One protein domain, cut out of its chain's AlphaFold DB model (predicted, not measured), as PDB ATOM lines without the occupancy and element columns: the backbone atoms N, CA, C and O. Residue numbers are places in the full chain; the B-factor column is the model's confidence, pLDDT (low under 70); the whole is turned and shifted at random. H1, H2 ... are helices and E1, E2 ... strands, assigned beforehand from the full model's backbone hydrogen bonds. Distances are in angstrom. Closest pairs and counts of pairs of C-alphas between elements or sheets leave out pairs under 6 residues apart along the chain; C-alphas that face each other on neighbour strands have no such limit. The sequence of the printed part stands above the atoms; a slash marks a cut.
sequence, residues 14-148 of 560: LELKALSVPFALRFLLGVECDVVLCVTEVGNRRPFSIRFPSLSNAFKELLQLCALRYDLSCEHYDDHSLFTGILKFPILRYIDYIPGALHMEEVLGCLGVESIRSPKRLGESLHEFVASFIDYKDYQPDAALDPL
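This is residues 14 to 148 of the 560 residues of the protein "RNA-binding protein" of Trypanosoma brucei equiperdum (UniProt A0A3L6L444). One long helix, H2, runs through the middle of this domain, between a four-stranded sheet and the two small helices H4 and H5. H2 and H3 cover one face of the sheet as two layers, helices on one face of a sheet, and a long stretch, residues 111 to 127, leads from H5 back to the sheet's edge at E4. The printed part has 135 residues, with six named helices and four named strands in the order H1 H2 E1 H3 E2 E3 H4 H5 E4 H6; the mixed sheet runs E2 E3 E1 E4, and the class is mixed, helices and strands. It is compact, with a radius of gyration of the C-alphas of 14.1 A and spans of 43 by 36 by 25 A.

Find C-alpha 14 at (-17.247, 30.819, -36.467), where H1, residues 14 to 18, begins. H2, residues 22 to 42, runs 30.2 A from C-alpha 22 at (-13.253, 42.556, -42.873). Next come E1, residues 48 to 53, 16.8 A, and H3, residues 57 to 69, 18.6 A. E2, residues 73 to 76, and E3, residues 80 to 85, follow; E3 is 16.8 A long. Then look for H4, residues 94 to 97, H5, residues 104 to 110, 10.1 A, and E4, residues 128 to 130. H6, residues 136 to 139, ends at C-alpha 139, (-10.419, 32.416, -49.861).

Begin at H2, the hub, which touches four helices. It is on the sheet at a height of 10.5 A, over E1 and only just over E4, with 3 of its C-alphas. With residues 28 to 32 it touches H3, closest at the C-alphas of Val 31 and Cys 66, 7.5 A, at a steep tilt of 44 degrees, the same way. H3 is on the same face at a height of 9.2 A, along the strands. E1, H3 and E2 form a split strand-helix-strand unit, two strands running the same way with E3 between them, its crossover right-handed. In the antiparallel hairpin E2 and E3, N 82 and O 75 are 2.8 A apart; E3 and E1 are antiparallel, with N 52 and O 81 at 2.8 A; E1 and E4 are parallel, with N 51 and O 129 at 2.8 A. H2 touches H4, closest at the C-alphas of Leu 29 and Tyr 94, 6.7 A, and only just touches H5, with 3 pairs of C-alphas within 8 A, closest Arg 26 and Leu 108, 7.5 A. H1 touches H3, the C-alphas of Glu 15 and Leu 62 being 6.8 A apart, and only just touches H2, only at the corner, with 3 pairs. H6 only grazes the sheet. In H1, H2, H3 and H5 every O i to N i+4 pair is within hydrogen-bond range; H4 and H6 are too short for one.

The two C-alphas farthest apart, those of Glu 124 and Leu 148, are 45.1 A apart. The printed part has no cut, and the link from H5 to E4 is long, with 17 residues. Look for low confidence, pLDDT under 70, at residues 99 to 101, 115 and 142 to 148.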
ATOM      1  N   LEU A  14     -17.980  30.582 -35.225       77.38
ATOM      2  CA  LEU A  14     -17.247  30.819 -36.467       77.38
ATOM      3  C   LEU A  14     -17.889  31.933 -37.306       77.38
ATOM      4  O   LEU A  14     -17.172  32.799 -37.802       77.38
ATOM      5  N   GLU A  15     -19.220  31.982 -37.403       80.19
ATOM      6  CA  GLU A  15     -19.929  33.099 -38.043       80.19
ATOM      7  C   GLU A  15     -19.754  34.415 -37.271       80.19
ATOM      8  O   GLU A  15     -19.545  35.450 -37.901       80.19
ATOM      9  N   LEU A  16     -19.765  34.391 -35.928       75.38
ATOM     10  CA  LEU A  16     -19.530  35.582 -35.089       75.38
ATOM     11  C   LEU A  16     -18.188  36.229 -35.439       75.38
ATOM     12  O   LEU A  16     -18.065  37.443 -35.606       75.38
ATOM     13  N   LYS A  17     -17.174  35.377 -35.587       74.00
ATOM     14  CA  LYS A  17     -15.821  35.756 -35.967       74.00
ATOM     15  C   LYS A  17     -15.719  36.141 -37.443       74.00
ATOM     16  O   LYS A  17     -15.009  37.091 -37.772       74.00
ATOM     17  N   ALA A  18     -16.434  35.465 -38.334       78.00
ATOM     18  CA  ALA A  18     -16.449  35.798 -39.753       78.00
ATOM     19  C   ALA A  18     -17.123  37.154 -40.023       78.00
ATOM     20  O   ALA A  18     -16.610  37.915 -40.836       78.00
ATOM     21  N   LEU A  19     -18.161  37.533 -39.264       78.12
ATOM     22  CA  LEU A  19     -18.710  38.898 -39.270       78.12
ATOM     23  C   LEU A  19     -17.650  39.967 -38.933       78.12
ATOM     24  O   LEU A  19     -17.817  41.146 -39.261       78.12
ATOM     25  N   SER A  20     -16.553  39.575 -38.278       70.62
ATOM     26  CA  SER A  20     -15.599  40.510 -37.699       70.62
ATOM     27  C   SER A  20     -14.383  40.855 -38.527       70.62
ATOM     28  O   SER A  20     -14.030  42.033 -38.638       70.62
ATOM     29  N   VAL A  21     -13.752  39.852 -39.125       73.81
ATOM     30  CA  VAL A  21     -12.585  40.063 -39.973       73.81
ATOM     31  C   VAL A  21     -13.110  40.684 -41.270       73.81
ATOM     32  O   VAL A  21     -13.951  40.056 -41.913       73.81
ATOM     33  N   PRO A  22     -12.666  41.883 -41.705       76.12
ATOM     34  CA  PRO A  22     -13.253  42.556 -42.873       76.12
ATOM     35  C   PRO A  22     -13.281  41.678 -44.132       76.12
ATOM     36  O   PRO A  22     -14.239  41.713 -44.900       76.12
ATOM     37  N   PHE A  23     -12.263  40.831 -44.277       79.38
ATOM     38  CA  PHE A  23     -12.139  39.820 -45.318       79.38
ATOM     39  C   PHE A  23     -13.184  38.692 -45.213       79.38
ATOM     40  O   PHE A  23     -13.826  38.356 -46.201       79.38
ATOM     41  N   ALA A  24     -13.427  38.146 -44.019       83.44
ATOM     42  CA  ALA A  24     -14.436  37.101 -43.827       83.44
ATOM     43  C   ALA A  24     -15.877  37.651 -43.847       83.44
ATOM     44  O   ALA A  24     -16.792  36.942 -44.264       83.44
ATOM     45  N   LEU A  25     -16.093  38.929 -43.508       84.50
ATOM     46  CA  LEU A  25     -17.405  39.556 -43.686       84.50
ATOM     47  C   LEU A  25     -17.668  39.868 -45.167       84.50
ATOM     48  O   LEU A  25     -18.801  39.731 -45.614       84.50
ATOM     49  N   ARG A  26     -16.637  40.194 -45.963       86.94
ATOM     50  CA  ARG A  26     -16.762  40.238 -47.432       86.94
ATOM     51  C   ARG A  26     -17.239  38.888 -47.981       86.94
ATOM     52  O   ARG A  26     -18.135  38.885 -48.817       86.94
ATOM     53  N   PHE A  27     -16.721  37.766 -47.469       90.75
ATOM     54  CA  PHE A  27     -17.216  36.425 -47.807       90.75
ATOM     55  C   PHE A  27     -18.688  36.222 -47.413       90.75
ATOM     56  O   PHE A  27     -19.495  35.899 -48.279       90.75
ATOM     57  N   LEU A  28     -19.061  36.457 -46.147       91.06
ATOM     58  CA  LEU A  28     -20.441  36.261 -45.670       91.06
ATOM     59  C   LEU A  28     -21.474  37.088 -46.451       91.06
ATOM     60  O   LEU A  28     -22.495  36.551 -46.878       91.06
ATOM     61  N   LEU A  29     -21.204  38.380 -46.667       90.44
ATOM     62  CA  LEU A  29     -22.097  39.250 -47.439       90.44
ATOM     63  C   LEU A  29     -22.119  38.856 -48.924       90.44
ATOM     64  O   LEU A  29     -23.169  38.940 -49.550       90.44
ATOM     65  N   GLY A  30     -21.002  38.368 -49.476       92.69
ATOM     66  CA  GLY A  30     -20.949  37.817 -50.832       92.69
ATOM     67  C   GLY A  30     -21.856  36.599 -51.010       92.69
ATOM     68  O   GLY A  30     -22.663  36.578 -51.938       92.69
ATOM     69  N   VAL A  31     -21.790  35.631 -50.087       94.56
ATOM     70  CA  VAL A  31     -22.650  34.433 -50.102       94.56
ATOM     71  C   VAL A  31     -24.124  34.818 -49.946       94.56
ATOM     72  O   VAL A  31     -24.969  34.299 -50.673       94.56
ATOM     73  N   GLU A  32     -24.444  35.761 -49.051       92.62
ATOM     74  CA  GLU A  32     -25.801  36.307 -48.917       92.62
ATOM     75  C   GLU A  32     -26.289  36.956 -50.223       92.62
ATOM     76  O   GLU A  32     -27.397  36.665 -50.674       92.62
ATOM     77  N   CYS A  33     -25.470  37.791 -50.865       92.12
ATOM     78  CA  CYS A  33     -25.824  38.455 -52.118       92.12
ATOM     79  C   CYS A  33     -25.988  37.479 -53.293       92.12
ATOM     80  O   CYS A  33     -26.977  37.592 -54.018       92.12
ATOM     81  N   ASP A  34     -25.098  36.493 -53.468       94.00
ATOM     82  CA  ASP A  34     -25.267  35.443 -54.484       94.00
ATOM     83  C   ASP A  34     -26.586  34.666 -54.260       94.00
ATOM     84  O   ASP A  34     -27.342  34.452 -55.210       94.00
ATOM     85  N   VAL A  35     -26.927  34.315 -53.010       93.31
ATOM     86  CA  VAL A  35     -28.200  33.646 -52.664       93.31
ATOM     87  C   VAL A  35     -29.420  34.529 -52.966       93.31
ATOM     88  O   VAL A  35     -30.372  34.057 -53.592       93.31
ATOM     89  N   VAL A  36     -29.395  35.808 -52.575       90.00
ATOM     90  CA  VAL A  36     -30.487  36.772 -52.819       90.00
ATOM     91  C   VAL A  36     -30.699  37.022 -54.318       90.00
ATOM     92  O   VAL A  36     -31.843  37.072 -54.775       90.00
ATOM     93  N   LEU A  37     -29.629  37.140 -55.108       90.56
ATOM     94  CA  LEU A  37     -29.729  37.328 -56.560       90.56
ATOM     95  C   LEU A  37     -30.308  36.084 -57.248       90.56
ATOM     96  O   LEU A  37     -31.253  36.199 -58.030       90.56
ATOM     97  N   CYS A  38     -29.792  34.891 -56.932       92.31
ATOM     98  CA  CYS A  38     -30.241  33.645 -57.561       92.31
ATOM     99  C   CYS A  38     -31.701  33.312 -57.224       92.31
ATOM    100  O   CYS A  38     -32.458  32.904 -58.107       92.31
ATOM    101  N   VAL A  39     -32.132  33.516 -55.972       89.75
ATOM    102  CA  VAL A  39     -33.527  33.251 -55.590       89.75
ATOM    103  C   VAL A  39     -34.498  34.266 -56.200       89.75
ATOM    104  O   VAL A  39     -35.605  33.884 -56.570       89.75
ATOM    105  N   THR A  40     -34.097  35.532 -56.361       88.56
ATOM    106  CA  THR A  40     -34.957  36.570 -56.958       88.56
ATOM    107  C   THR A  40     -35.223  36.270 -58.435       88.56
ATOM    108  O   THR A  40     -36.358  36.374 -58.889       88.56
ATOM    109  N   GLU A  41     -34.202  35.801 -59.159       88.81
ATOM    110  CA  GLU A  41     -34.287  35.372 -60.563       88.81
ATOM    111  C   GLU A  41     -35.137  34.093 -60.758       88.81
ATOM    112  O   GLU A  41     -35.806  33.931 -61.780       88.81
ATOM    113  N   VAL A  42     -35.124  33.162 -59.794       89.38
ATOM    114  CA  VAL A  42     -35.842  31.868 -59.874       89.38
ATOM    115  C   VAL A  42     -37.245  31.896 -59.247       89.38
ATOM    116  O   VAL A  42     -38.135  31.141 -59.658       89.38
ATOM    117  N   GLY A  43     -37.459  32.769 -58.266       83.88
ATOM    118  CA  GLY A  43     -38.652  32.858 -57.432       83.88
ATOM    119  C   GLY A  43     -38.602  31.944 -56.199       83.88
ATOM    120  O   GLY A  43     -38.408  30.731 -56.307       83.88
ATOM    121  N   ASN A  44     -38.899  32.530 -55.033       77.25
ATOM    122  CA  ASN A  44     -38.748  32.019 -53.652       77.25
ATOM    123  C   ASN A  44     -39.494  30.709 -53.278       77.25
ATOM    124  O   ASN A  44     -39.660  30.401 -52.100       77.25
ATOM    125  N   ARG A  45     -40.004  29.943 -54.250       81.00
ATOM    126  CA  ARG A  45     -40.685  28.645 -54.050       81.00
ATOM    127  C   ARG A  45     -40.212  27.541 -55.001       81.00
ATOM    128  O   ARG A  45     -40.799  26.461 -54.999       81.00
ATOM    129  N   ARG A  46     -39.200  27.796 -55.835       89.81
ATOM    130  CA  ARG A  46     -38.609  26.794 -56.734       89.81
ATOM    131  C   ARG A  46     -37.220  26.384 -56.232       89.81
ATOM    132  O   ARG A  46     -36.550  27.204 -55.604       89.81
ATOM    133  N   PRO A  47     -36.781  25.144 -56.501       93.44
ATOM    134  CA  PRO A  47     -35.416  24.740 -56.214       93.44
ATOM    135  C   PRO A  47     -34.431  25.412 -57.178       93.44
ATOM    136  O   PRO A  47     -34.759  25.661 -58.340       93.44
ATOM    137  N   PHE A  48     -33.221  25.664 -56.695       95.69
ATOM    138  CA  PHE A  48     -32.081  26.133 -57.483       95.69
ATOM    139  C   PHE A  48     -30.780  25.529 -56.941       95.69
ATOM    140  O   PHE A  48     -30.774  24.886 -55.884       95.69
ATOM    141  N   SER A  49     -29.677  25.754 -57.652       96.69
ATOM    142  CA  SER A  49     -28.332  25.470 -57.158       96.69
ATOM    143  C   SER A  49     -27.360  26.623 -57.405       96.69
ATOM    144  O   SER A  49     -27.493  27.368 -58.377       96.69
ATOM    145  N   ILE A  50     -26.370  26.771 -56.522       97.50
ATOM    146  CA  ILE A  50     -25.267  27.731 -56.682       97.50
ATOM    147  C   ILE A  50     -23.945  26.989 -56.513       97.50
ATOM    148  O   ILE A  50     -23.679  26.397 -55.467       97.50
ATOM    149  N   ARG A  51     -23.105  27.046 -57.544       97.06
ATOM    150  CA  ARG A  51     -21.754  26.490 -57.558       97.06
ATOM    151  C   ARG A  51     -20.734  27.550 -57.141       97.06
ATOM    152  O   ARG A  51     -20.443  28.473 -57.901       97.06
ATOM    153  N   PHE A  52     -20.164  27.383 -55.954       96.31
ATOM    154  CA  PHE A  52     -19.000  28.115 -55.453       96.31
ATOM    155  C   PHE A  52     -17.714  27.398 -55.906       96.31
ATOM    156  O   PHE A  52     -17.737  26.176 -56.059       96.31
ATOM    157  N   PRO A  53     -16.585  28.092 -56.140       94.44
ATOM    158  CA  PRO A  53     -15.321  27.425 -56.470       94.44
ATOM    159  C   PRO A  53     -14.765  26.632 -55.273       94.44
ATOM    160  O   PRO A  53     -15.331  26.648 -54.180       94.44
ATOM    161  N   SER A  54     -13.646  25.928 -55.464       90.62
ATOM    162  CA  SER A  54     -12.906  25.342 -54.340       90.62
ATOM    163  C   SER A  54     -12.417  26.441 -53.381       90.62
ATOM    164  O   SER A  54     -12.042  27.531 -53.822       90.62
ATOM    165  N   LEU A  55     -12.445  26.134 -52.082       91.62
ATOM    166  CA  LEU A  55     -12.187  27.014 -50.933       91.62
ATOM    167  C   LEU A  55     -11.301  26.277 -49.916       91.62
ATOM    168  O   LEU A  55     -11.302  25.043 -49.891       91.62
ATOM    169  N   SER A  56     -10.611  27.016 -49.041       90.25
ATOM    170  CA  SER A  56      -9.921  26.429 -47.882       90.25
ATOM    171  C   SER A  56     -10.900  25.826 -46.867       90.25
ATOM    172  O   SER A  56     -12.102  26.113 -46.888       90.25
ATOM    173  N   ASN A  57     -10.408  24.978 -45.958       88.94
ATOM    174  CA  ASN A  57     -11.276  24.189 -45.074       88.94
ATOM    175  C   ASN A  57     -12.130  25.068 -44.144       88.94
ATOM    176  O   ASN A  57     -13.319  24.804 -43.973       88.94
ATOM    177  N   ALA A  58     -11.562  26.158 -43.618       86.31
ATOM    178  CA  ALA A  58     -12.291  27.101 -42.766       86.31
ATOM    179  C   ALA A  58     -13.416  27.844 -43.517       86.31
ATOM    180  O   ALA A  58     -14.469  28.120 -42.943       86.31
ATOM    181  N   PHE A  59     -13.232  28.137 -44.812       90.88
ATOM    182  CA  PHE A  59     -14.288  28.734 -45.635       90.88
ATOM    183  C   PHE A  59     -15.294  27.706 -46.164       90.88
ATOM    184  O   PHE A  59     -16.445  28.076 -46.380       90.88
ATOM    185  N   LYS A  60     -14.927  26.421 -46.295       93.19
ATOM    186  CA  LYS A  60     -15.895  25.327 -46.501       93.19
ATOM    187  C   LYS A  60     -16.836  25.188 -45.296       93.19
ATOM    188  O   LYS A  60     -18.048  25.204 -45.483       93.19
ATOM    189  N   GLU A  61     -16.302  25.169 -44.072       91.69
ATOM    190  CA  GLU A  61     -17.106  25.140 -42.837       91.69
ATOM    191  C   GLU A  61     -18.041  26.359 -42.729       91.69
ATOM    192  O   GLU A  61     -19.243  26.211 -42.497       91.69
ATOM    193  N   LEU A  62     -17.522  27.566 -42.987       91.69
ATOM    194  CA  LEU A  62     -18.326  28.791 -43.001       91.69
ATOM    195  C   LEU A  62     -19.426  28.764 -44.080       91.69
ATOM    196  O   LEU A  62     -20.548  29.197 -43.826       91.69
ATOM    197  N   LEU A  63     -19.138  28.211 -45.263       95.38
ATOM    198  CA  LEU A  63     -20.114  28.044 -46.342       95.38
ATOM    199  C   LEU A  63     -21.217  27.032 -45.966       95.38
ATOM    200  O   LEU A  63     -22.391  27.272 -46.257       95.38
ATOM    201  N   GLN A  64     -20.873  25.948 -45.261       95.31
ATOM    202  CA  GLN A  64     -21.842  24.983 -44.729       95.31
ATOM    203  C   GLN A  64     -22.799  25.646 -43.722       95.31
ATOM    204  O   GLN A  64     -24.006  25.400 -43.752       95.31
ATOM    205  N   LEU A  65     -22.279  26.527 -42.860       92.81
ATOM    206  CA  LEU A  65     -23.072  27.305 -41.902       92.81
ATOM    207  C   LEU A  65     -24.030  28.277 -42.610       92.81
ATOM    208  O   LEU A  65     -25.212  28.327 -42.261       92.81
ATOM    209  N   CYS A  66     -23.575  28.960 -43.670       94.12
ATOM    210  CA  CYS A  66     -24.453  29.769 -44.519       94.12
ATOM    211  C   CYS A  66     -25.597  28.942 -45.135       94.12
ATOM    212  O   CYS A  66     -26.744  29.385 -45.106       94.12
ATOM    213  N   ALA A  67     -25.335  27.735 -45.646       94.56
ATOM    214  CA  ALA A  67     -26.391  26.876 -46.198       94.56
ATOM    215  C   ALA A  67     -27.444  26.495 -45.150       94.56
ATOM    216  O   ALA A  67     -28.641  26.681 -45.380       94.56
ATOM    217  N   LEU A  68     -26.996  26.047 -43.971       92.44
ATOM    218  CA  LEU A  68     -27.869  25.695 -42.848       92.44
ATOM    219  C   LEU A  68     -28.734  26.883 -42.400       92.44
ATOM    220  O   LEU A  68     -29.918  26.707 -42.107       92.44
ATOM    221  N   ARG A  69     -28.179  28.103 -42.401       89.19
ATOM    222  CA  ARG A  69     -28.914  29.341 -42.097       89.19
ATOM    223  C   ARG A  69     -30.061  29.620 -43.078       89.19
ATOM    224  O   ARG A  69     -31.071  30.203 -42.681       89.19
ATOM    225  N   TYR A  70     -29.906  29.205 -44.330       90.31
ATOM    226  CA  TYR A  70     -30.843  29.431 -45.432       90.31
ATOM    227  C   TYR A  70     -31.780  28.236 -45.724       90.31
ATOM    228  O   TYR A  70     -32.570  28.298 -46.670       90.31
ATOM    229  N   ASP A  71     -31.732  27.174 -44.902       91.75
ATOM    230  CA  ASP A  71     -32.458  25.897 -45.087       91.75
ATOM    231  C   ASP A  71     -32.099  25.202 -46.427       91.75
ATOM    232  O   ASP A  71     -32.913  24.514 -47.047       91.75
ATOM    233  N   LEU A  72     -30.854  25.406 -46.882       94.62
ATOM    234  CA  LEU A  72     -30.251  24.786 -48.063       94.62
ATOM    235  C   LEU A  72     -29.307  23.648 -47.648       94.62
ATOM    236  O   LEU A  72     -28.705  23.671 -46.574       94.62
ATOM    237  N   SER A  73     -29.116  22.676 -48.539       96.25
ATOM    238  CA  SER A  73     -27.991  21.740 -48.440       96.25
ATOM    239  C   SER A  73     -26.724  22.362 -49.026       96.25
ATOM    240  O   SER A  73     -26.795  23.116 -50.000       96.25
ATOM    241  N   CYS A  74     -25.568  22.017 -48.456       97.44
ATOM    242  CA  CYS A  74     -24.265  22.247 -49.066       97.44
ATOM    243  C   CYS A  74     -23.489  20.930 -49.154       97.44
ATOM    244  O   CYS A  74     -23.444  20.163 -48.188       97.44
ATOM    245  N   GLU A  75     -22.914  20.689 -50.330       97.06
ATOM    246  CA  GLU A  75     -22.052  19.556 -50.651       97.06
ATOM    247  C   GLU A  75     -20.682  20.077 -51.113       97.06
ATOM    248  O   GLU A  75     -20.595  21.043 -51.880       97.06
ATOM    249  N   HIS A  76     -19.600  19.442 -50.657       96.12
ATOM    250  CA  HIS A  76     -18.236  19.800 -51.041       96.12
ATOM    251  C   HIS A  76     -17.634  18.745 -51.969       96.12
ATOM    252  O   HIS A  76     -17.634  17.555 -51.659       96.12
ATOM    253  N   TYR A  77     -17.042  19.218 -53.059       94.31
ATOM    254  CA  TYR A  77     -16.267  18.439 -54.017       94.31
ATOM    255  C   TYR A  77     -14.810  18.949 -54.026       94.31
ATOM    256  O   TYR A  77     -14.451  19.885 -53.296       94.31
ATOM    257  N   ASP A  78     -13.950  18.336 -54.840       89.12
ATOM    258  CA  ASP A  78     -12.530  18.710 -54.925       89.12
ATOM    259  C   ASP A  78     -12.341  20.110 -55.547       89.12
ATOM    260  O   ASP A  78     -11.573  20.942 -55.053       89.12
ATOM    261  N   ASP A  79     -13.085  20.395 -56.618       90.81
ATOM    262  CA  ASP A  79     -12.974  21.598 -57.450       90.81
ATOM    263  C   ASP A  79     -14.023  22.684 -57.138       90.81
ATOM    264  O   ASP A  79     -13.882  23.825 -57.592       90.81
ATOM    265  N   HIS A  80     -15.073  22.352 -56.380       94.81
ATOM    266  CA  HIS A  80     -16.199  23.245 -56.104       94.81
ATOM    267  C   HIS A  80     -16.950  22.899 -54.809       94.81
ATOM    268  O   HIS A  80     -16.775  21.829 -54.231       94.81
ATOM    269  N   SER A  81     -17.820  23.805 -54.365       96.75
ATOM    270  CA  SER A  81     -18.887  23.506 -53.400       96.75
ATOM    271  C   SER A  81     -20.235  23.866 -54.016       96.75
ATOM    272  O   SER A  81     -20.325  24.809 -54.804       96.75
ATOM    273  N   LEU A  82     -21.281  23.119 -53.682       97.25
ATOM    274  CA  LEU A  82     -22.599  23.248 -54.292       97.25
ATOM    275  C   LEU A  82     -23.653  23.502 -53.215       97.25
ATOM    276  O   LEU A  82     -23.834  22.676 -52.324       97.25
ATOM    277  N   PHE A  83     -24.363  24.624 -53.306       97.44
ATOM    278  CA  PHE A  83     -25.647  24.796 -52.625       97.44
ATOM    279  C   PHE A  83     -26.752  24.186 -53.478       97.44
ATOM    280  O   PHE A  83     -26.803  24.472 -54.674       97.44
ATOM    281  N   THR A  84     -27.670  23.426 -52.876       96.50
ATOM    282  CA  THR A  84     -28.948  23.062 -53.513       96.50
ATOM    283  C   THR A  84     -30.107  23.118 -52.515       96.50
ATOM    284  O   THR A  84     -29.941  22.823 -51.327       96.50
ATOM    285  N   GLY A  85     -31.297  23.491 -52.989       95.19
ATOM    286  CA  GLY A  85     -32.517  23.480 -52.181       95.19
ATOM    287  C   GLY A  85     -33.543  24.522 -52.614       95.19
ATOM    288  O   GLY A  85     -33.420  25.131 -53.676       95.19
ATOM    289  N   ILE A  86     -34.563  24.721 -51.776       92.50
ATOM    290  CA  ILE A  86     -35.530  25.822 -51.881       92.50
ATOM    291  C   ILE A  86     -35.201  26.794 -50.750       92.50
ATOM    292  O   ILE A  86     -35.249  26.400 -49.587       92.50
ATOM    293  N   LEU A  87     -34.872  28.045 -51.078       90.12
ATOM    294  CA  LEU A  87     -34.458  29.021 -50.070       90.12
ATOM    295  C   LEU A  87     -35.556  29.287 -49.042       90.12
ATOM    296  O   LEU A  87     -36.719  29.521 -49.382       90.12
ATOM    297  N   LYS A  88     -35.136  29.418 -47.788       87.88
ATOM    298  CA  LYS A  88     -35.935  30.008 -46.724       87.88
ATOM    299  C   LYS A  88     -35.128  31.081 -46.011       87.88
ATOM    300  O   LYS A  88     -34.212  30.794 -45.247       87.88
ATOM    301  N   PHE A  89     -35.512  32.332 -46.237       85.06
ATOM    302  CA  PHE A  89     -34.909  33.462 -45.542       85.06
ATOM    303  C   PHE A  89     -35.021  33.322 -44.007       85.06
ATOM    304  O   PHE A  89     -36.133  33.064 -43.513       85.06
ATOM    305  N   PRO A  90     -33.909  33.505 -43.262       83.88
ATOM    306  CA  PRO A  90     -33.924  33.688 -41.814       83.88
ATOM    307  C   PRO A  90     -34.583  35.028 -41.445       83.88
ATOM    308  O   PRO A  90     -34.745  35.900 -42.294       83.88
ATOM    309  N   ILE A  91     -34.938  35.204 -40.168       80.12
ATOM    310  CA  ILE A  91     -35.521  36.464 -39.662       80.12
ATOM    311  C   ILE A  91     -34.483  37.600 -39.692       80.12
ATOM    312  O   ILE A  91     -34.804  38.712 -40.085       80.12
ATOM    313  N   LEU A  92     -33.232  37.302 -39.319       81.94
ATOM    314  CA  LEU A  92     -32.087  38.216 -39.420       81.94
ATOM    315  C   LEU A  92     -31.127  37.745 -40.513       81.94
ATOM    316  O   LEU A  92     -30.757  36.564 -40.547       81.94
ATOM    317  N   ARG A  93     -30.649  38.661 -41.348       82.75
ATOM    318  CA  ARG A  93     -29.564  38.431 -42.314       82.75
ATOM    319  C   ARG A  93     -28.205  38.813 -41.725       82.75
ATOM    320  O   ARG A  93     -28.168  39.431 -40.667       82.75
ATOM    321  N   TYR A  94     -27.087  38.479 -42.376       83.56
ATOM    322  CA  TYR A  94     -25.749  38.806 -41.848       83.56
ATOM    323  C   TYR A  94     -25.532  40.324 -41.711       83.56
ATOM    324  O   TYR A  94     -24.888  40.769 -40.762       83.56
ATOM    325  N   ILE A  95     -26.136  41.122 -42.602       80.75
ATOM    326  CA  ILE A  95     -26.153  42.592 -42.534       80.75
ATOM    327  C   ILE A  95     -26.832  43.137 -41.262       80.75
ATOM    328  O   ILE A  95     -26.393  44.153 -40.729       80.75
ATOM    329  N   ASP A  96     -27.848  42.454 -40.727       79.06
ATOM    330  CA  ASP A  96     -28.635  42.938 -39.581       79.06
ATOM    331  C   ASP A  96     -27.916  42.732 -38.227       79.06
ATOM    332  O   ASP A  96     -28.322  43.300 -37.215       79.06
ATOM    333  N   TYR A  97     -26.807  41.980 -38.216       76.94
ATOM    334  CA  TYR A  97     -25.884  41.871 -37.075       76.94
ATOM    335  C   TYR A  97     -24.840  43.001 -37.032       76.94
ATOM    336  O   TYR A  97     -24.045  43.059 -36.093       76.94
ATOM    337  N   ILE A  98     -24.796  43.889 -38.035       74.75
ATOM    338  CA  ILE A  98     -23.823  44.987 -38.093       74.75
ATOM    339  C   ILE A  98     -24.434  46.251 -37.455       74.75
ATOM    340  O   ILE A  98     -25.439  46.761 -37.957       74.75
ATOM    341  N   PRO A  99     -23.838  46.807 -36.378       68.31
ATOM    342  CA  PRO A  99     -24.356  48.000 -35.709       68.31
ATOM    343  C   PRO A  99     -24.581  49.204 -36.632       68.31
ATOM    344  O   PRO A  99     -23.764  49.495 -37.503       68.31
ATOM    345  N   GLY A 100     -25.637  49.976 -36.351       66.56
ATOM    346  CA  GLY A 100     -25.889  51.273 -36.995       66.56
ATOM    347  C   GLY A 100     -26.858  51.249 -38.176       66.56
ATOM    348  O   GLY A 100     -26.738  52.104 -39.051       66.56
ATOM    349  N   ALA A 101     -27.803  50.299 -38.210       63.12
ATOM    350  CA  ALA A 101     -28.868  50.240 -39.217       63.12
ATOM    351  C   ALA A 101     -28.325  50.359 -40.654       63.12
ATOM    352  O   ALA A 101     -28.764  51.197 -41.442       63.12
ATOM    353  N   LEU A 102     -27.287  49.588 -40.986       74.81
ATOM    354  CA  LEU A 102     -26.625  49.681 -42.289       74.81
ATOM    355  C   LEU A 102     -27.432  48.958 -43.370       74.81
ATOM    356  O   LEU A 102     -28.118  47.972 -43.082       74.81
ATOM    357  N   HIS A 103     -27.330  49.436 -44.611       80.56
ATOM    358  CA  HIS A 103     -27.817  48.711 -45.783       80.56
ATOM    359  C   HIS A 103     -26.661  47.959 -46.449       80.56
ATOM    360  O   HIS A 103     -25.512  48.402 -46.422       80.56
ATOM    361  N   MET A 104     -26.979  46.822 -47.072       83.06
ATOM    362  CA  MET A 104     -26.001  45.931 -47.705       83.06
ATOM    363  C   MET A 104     -25.072  46.680 -48.676       83.06
ATOM    364  O   MET A 104     -23.853  46.574 -48.569       83.06
ATOM    365  N   GLU A 105     -25.638  47.495 -49.571       82.19
ATOM    366  CA  GLU A 105     -24.883  48.228 -50.596       82.19
ATOM    367  C   GLU A 105     -23.847  49.201 -50.006       82.19
ATOM    368  O   GLU A 105     -22.746  49.328 -50.540       82.19
ATOM    369  N   GLU A 106     -24.150  49.841 -48.873       81.69
ATOM    370  CA  GLU A 106     -23.227  50.764 -48.206       81.69
ATOM    371  C   GLU A 106     -22.033  50.012 -47.597       81.69
ATOM    372  O   GLU A 106     -20.882  50.426 -47.746       81.69
ATOM    373  N   VAL A 107     -22.295  48.878 -46.932       81.88
ATOM    374  CA  VAL A 107     -21.248  48.050 -46.310       81.88
ATOM    375  C   VAL A 107     -20.344  47.427 -47.368       81.88
ATOM    376  O   VAL A 107     -19.129  47.367 -47.172       81.88
ATOM    377  N   LEU A 108     -20.915  47.007 -48.499       82.69
ATOM    378  CA  LEU A 108     -20.170  46.525 -49.662       82.69
ATOM    379  C   LEU A 108     -19.315  47.631 -50.292       82.69
ATOM    380  O   LEU A 108     -18.133  47.399 -50.548       82.69
ATOM    381  N   GLY A 109     -19.851  48.847 -50.432       80.94
ATOM    382  CA  GLY A 109     -19.088  50.017 -50.869       80.94
ATOM    383  C   GLY A 109     -17.881  50.303 -49.967       80.94
ATOM    384  O   GLY A 109     -16.764  50.467 -50.457       80.94
ATOM    385  N   CYS A 110     -18.056  50.253 -48.640       78.94
ATOM    386  CA  CYS A 110     -16.947  50.368 -47.682       78.94
ATOM    387  C   CYS A 110     -15.973  49.174 -47.687       78.94
ATOM    388  O   CYS A 110     -14.856  49.301 -47.188       78.94
ATOM    389  N   LEU A 111     -16.364  48.025 -48.246       79.19
ATOM    390  CA  LEU A 111     -15.497  46.865 -48.482       79.19
ATOM    391  C   LEU A 111     -14.846  46.865 -49.878       79.19
ATOM    392  O   LEU A 111     -14.133  45.916 -50.206       79.19
ATOM    393  N   GLY A 112     -15.070  47.899 -50.699       78.06
ATOM    394  CA  GLY A 112     -14.544  47.976 -52.064       78.06
ATOM    395  C   GLY A 112     -15.181  46.966 -53.026       78.06
ATOM    396  O   GLY A 112     -14.509  46.484 -53.935       78.06
ATOM    397  N   VAL A 113     -16.449  46.604 -52.804       83.00
ATOM    398  CA  VAL A 113     -17.217  45.680 -53.651       83.00
ATOM    399  C   VAL A 113     -18.275  46.457 -54.438       83.00
ATOM    400  O   VAL A 113     -19.102  47.156 -53.855       83.00
ATOM    401  N   GLU A 114     -18.256  46.321 -55.764       80.00
ATOM    402  CA  GLU A 114     -19.281  46.886 -56.649       80.00
ATOM    403  C   GLU A 114     -20.567  46.038 -56.625       80.00
ATOM    404  O   GLU A 114     -20.518  44.811 -56.550       80.00
ATOM    405  N   SER A 115     -21.736  46.685 -56.702       69.88
ATOM    406  CA  SER A 115     -23.042  46.008 -56.650       69.88
ATOM    407  C   SER A 115     -23.362  45.303 -57.978       69.88
ATOM    408  O   SER A 115     -23.713  45.946 -58.973       69.88
ATOM    409  N   ILE A 116     -23.255  43.970 -57.995       77.38
ATOM    410  CA  ILE A 116     -23.686  43.125 -59.119       77.38
ATOM    411  C   ILE A 116     -25.209  42.940 -59.069       77.38
ATOM    412  O   ILE A 116     -25.777  42.591 -58.038       77.38
ATOM    413  N   ARG A 117     -25.879  43.174 -60.205       77.00
ATOM    414  CA  ARG A 117     -27.352  43.264 -60.301       77.00
ATOM    415  C   ARG A 117     -28.048  42.048 -60.918       77.00
ATOM    416  O   ARG A 117     -29.269  42.056 -61.040       77.00
ATOM    417  N   SER A 118     -27.304  41.028 -61.335       84.56
ATOM    418  CA  SER A 118     -27.862  39.806 -61.923       84.56
ATOM    419  C   SER A 118     -26.998  38.584 -61.589       84.56
ATOM    420  O   SER A 118     -25.769  38.692 -61.579       84.56
ATOM    421  N   PRO A 119     -27.607  37.416 -61.312       89.81
ATOM    422  CA  PRO A 119     -26.862  36.197 -61.021       89.81
ATOM    423  C   PRO A 119     -26.275  35.578 -62.297       89.81
ATOM    424  O   PRO A 119     -26.863  35.631 -63.381       89.81
ATOM    425  N   LYS A 120     -25.118  34.928 -62.169       91.69
ATOM    426  CA  LYS A 120     -24.440  34.261 -63.287       91.69
ATOM    427  C   LYS A 120     -24.932  32.823 -63.445       91.69
ATOM    428  O   LYS A 120     -24.691  31.986 -62.581       91.69
ATOM    429  N   ARG A 121     -25.591  32.521 -64.564       92.88
ATOM    430  CA  ARG A 121     -26.104  31.176 -64.886       92.88
ATOM    431  C   ARG A 121     -24.983  30.183 -65.207       92.88
ATOM    432  O   ARG A 121     -23.953  30.561 -65.771       92.88
ATOM    433  N   LEU A 122     -25.201  28.911 -64.876       90.31
ATOM    434  CA  LEU A 122     -24.362  27.793 -65.303       90.31
ATOM    435  C   LEU A 122     -24.922  27.215 -66.613       90.31
ATOM    436  O   LEU A 122     -25.947  26.536 -66.630       90.31
ATOM    437  N   GLY A 123     -24.257  27.520 -67.730       88.38
ATOM    438  CA  GLY A 123     -24.729  27.133 -69.062       88.38
ATOM    439  C   GLY A 123     -26.090  27.753 -69.403       88.38
ATOM    440  O   GLY A 123     -26.337  28.923 -69.118       88.38
ATOM    441  N   GLU A 124     -26.970  26.960 -70.014       86.38
ATOM    442  CA  GLU A 124     -28.326  27.370 -70.419       86.38
ATOM    443  C   GLU A 124     -29.389  27.124 -69.326       86.38
ATOM    444  O   GLU A 124     -30.576  27.366 -69.546       86.38
ATOM    445  N   SER A 125     -28.996  26.631 -68.142       88.12
ATOM    446  CA  SER A 125     -29.944  26.235 -67.095       88.12
ATOM    447  C   SER A 125     -30.694  27.433 -66.504       88.12
ATOM    448  O   SER A 125     -30.122  28.471 -66.147       88.12
ATOM    449  N   LEU A 126     -32.011  27.274 -66.338       88.12
ATOM    450  CA  LEU A 126     -32.848  28.281 -65.685       88.12
ATOM    451  C   LEU A 126     -32.692  28.295 -64.153       88.12
ATOM    452  O   LEU A 126     -33.112  29.272 -63.527       88.12
ATOM    453  N   HIS A 127     -32.075  27.266 -63.561       93.00
ATOM    454  CA  HIS A 127     -32.055  27.042 -62.109       93.00
ATOM    455  C   HIS A 127     -30.665  26.753 -61.512       93.00
ATOM    456  O   HIS A 127     -30.558  26.626 -60.295       93.00
ATOM    457  N   GLU A 128     -29.610  26.686 -62.327       95.50
ATOM    458  CA  GLU A 128     -28.227  26.495 -61.865       95.50
ATOM    459  C   GLU A 128     -27.401  27.769 -62.069       95.50
ATOM    460  O   GLU A 128     -27.436  28.392 -63.137       95.50
ATOM    461  N   PHE A 129     -26.622  28.137 -61.055       96.56
ATOM    462  CA  PHE A 129     -25.832  29.366 -61.025       96.56
ATOM    463  C   PHE A 129     -24.389  29.119 -60.587       96.56
ATOM    464  O   PHE A 129     -24.052  28.092 -59.997       96.56
ATOM    465  N   VAL A 130     -23.528  30.097 -60.854       95.56
ATOM    466  CA  VAL A 130     -22.146  30.165 -60.378       95.56
ATOM    467  C   VAL A 130     -22.023  31.370 -59.456       95.56
ATOM    468  O   VAL A 130     -22.322  32.492 -59.874       95.56
ATOM    469  N   ALA A 131     -21.555  31.150 -58.227       94.31
ATOM    470  CA  ALA A 131     -21.297  32.230 -57.282       94.31
ATOM    471  C   ALA A 131     -20.262  33.193 -57.876       94.31
ATOM    472  O   ALA A 131     -19.200  32.772 -58.347       94.31
ATOM    473  N   SER A 132     -20.600  34.477 -57.929       90.56
ATOM    474  CA  SER A 132     -19.804  35.473 -58.651       90.56
ATOM    475  C   SER A 132     -19.943  36.901 -58.132       90.56
ATOM    476  O   SER A 132     -19.389  37.808 -58.748       90.56
ATOM    477  N   PHE A 133     -20.616  37.111 -56.994       89.62
ATOM    478  CA  PHE A 133     -20.756  38.441 -56.400       89.62
ATOM    479  C   PHE A 133     -19.410  39.073 -55.985       89.62
ATOM    480  O   PHE A 133     -19.253  40.290 -55.978       89.62
ATOM    481  N   ILE A 134     -18.415  38.237 -55.678       89.88
ATOM    482  CA  ILE A 134     -17.019  38.607 -55.397       89.88
ATOM    483  C   ILE A 134     -16.068  37.599 -56.058       89.88
ATOM    484  O   ILE A 134     -16.487  36.504 -56.441       89.88
ATOM    485  N   ASP A 135     -14.772  37.921 -56.163       87.62
ATOM    486  CA  ASP A 135     -13.783  36.883 -56.478       87.62
ATOM    487  C   ASP A 135     -13.581  35.989 -55.248       87.62
ATOM    488  O   ASP A 135     -13.043  36.408 -54.222       87.62
ATOM    489  N   TYR A 136     -14.050  34.747 -55.350       89.44
ATOM    490  CA  TYR A 136     -13.935  33.757 -54.285       89.44
ATOM    491  C   TYR A 136     -12.561  33.058 -54.243       89.44
ATOM    492  O   TYR A 136     -12.305  32.288 -53.318       89.44
ATOM    493  N   LYS A 137     -11.655  33.318 -55.201       85.25
ATOM    494  CA  LYS A 137     -10.291  32.749 -55.187       85.25
ATOM    495  C   LYS A 137      -9.460  33.232 -54.003       85.25
ATOM    496  O   LYS A 137      -8.619  32.481 -53.517       85.25
ATOM    497  N   ASP A 138      -9.720  34.447 -53.515       83.00
ATOM    498  CA  ASP A 138      -9.012  35.032 -52.372       83.00
ATOM    499  C   ASP A 138      -9.078  34.117 -51.124       83.00
ATOM    500  O   ASP A 138      -8.165  34.121 -50.303       83.00
ATOM    501  N   TYR A 139     -10.130  33.297 -51.003       85.75
ATOM    502  CA  TYR A 139     -10.419  32.416 -49.861       85.75
ATOM    503  C   TYR A 139      -9.869  30.978 -50.014       85.75
ATOM    504  O   TYR A 139     -10.222  30.085 -49.240       85.75
ATOM    505  N   GLN A 140      -9.016  30.726 -51.014       79.38
ATOM    506  CA  GLN A 140      -8.363  29.427 -51.239       79.38
ATOM    507  C   GLN A 140      -7.198  29.069 -50.294       79.38
ATOM    508  O   GLN A 140      -7.066  27.881 -49.999       79.38
ATOM    509  N   PRO A 141      -6.356  29.994 -49.789       71.38
ATOM    510  CA  PRO A 141      -5.403  29.669 -48.728       71.38
ATOM    511  C   PRO A 141      -6.095  29.607 -47.353       71.38
ATOM    512  O   PRO A 141      -7.044  30.346 -47.092       71.38
ATOM    513  N   ASP A 142      -5.578  28.798 -46.423       60.38
ATOM    514  CA  ASP A 142      -6.066  28.715 -45.027       60.38
ATOM    515  C   ASP A 142      -5.769  29.985 -44.177       60.38
ATOM    516  O   ASP A 142      -6.008  30.024 -42.969       60.38
ATOM    517  N   ALA A 143      -5.245  31.055 -44.785       59.56
ATOM    518  CA  ALA A 143      -4.805  32.276 -44.112       59.56
ATOM    519  C   ALA A 143      -5.903  33.360 -44.075       59.56
ATOM    520  O   ALA A 143      -5.915  34.268 -44.904       59.56
ATOM    521  N   ALA A 144      -6.810  33.287 -43.092       54.72
ATOM    522  CA  ALA A 144      -7.808  34.345 -42.848       54.72
ATOM    523  C   ALA A 144      -8.400  34.377 -41.427       54.72
ATOM    524  O   ALA A 144      -8.619  35.451 -40.869       54.72
ATOM    525  N   LEU A 145      -8.698  33.206 -40.857       61.25
ATOM    526  CA  LEU A 145      -9.544  33.050 -39.665       61.25
ATOM    527  C   LEU A 145      -8.740  32.629 -38.416       61.25
ATOM    528  O   LEU A 145      -9.225  31.852 -37.593       61.25
ATOM    529  N   ASP A 146      -7.525  33.170 -38.259       52.28
ATOM    530  CA  ASP A 146      -6.582  32.891 -37.157       52.28
ATOM    531  C   ASP A 146      -7.267  32.942 -35.769       52.28
ATOM    532  O   ASP A 146      -7.916  33.951 -35.464       52.28
ATOM    533  N   PRO A 147      -7.180  31.890 -34.921       48.22
ATOM    534  CA  PRO A 147      -7.789  31.841 -33.584       48.22
ATOM    535  C   PRO A 147      -7.485  33.035 -32.667       48.22
ATOM    536  O   PRO A 147      -8.319  33.315 -31.813       48.22
ATOM    537  N   LEU A 148      -6.373  33.760 -32.840       44.59
ATOM    538  CA  LEU A 148      -6.038  34.912 -31.993       44.59
ATOM    539  C   LEU A 148      -6.775  36.212 -32.353       44.59
ATOM    540  O   LEU A 148      -6.885  37.093 -31.499       44.59
TER     541      LEU A 148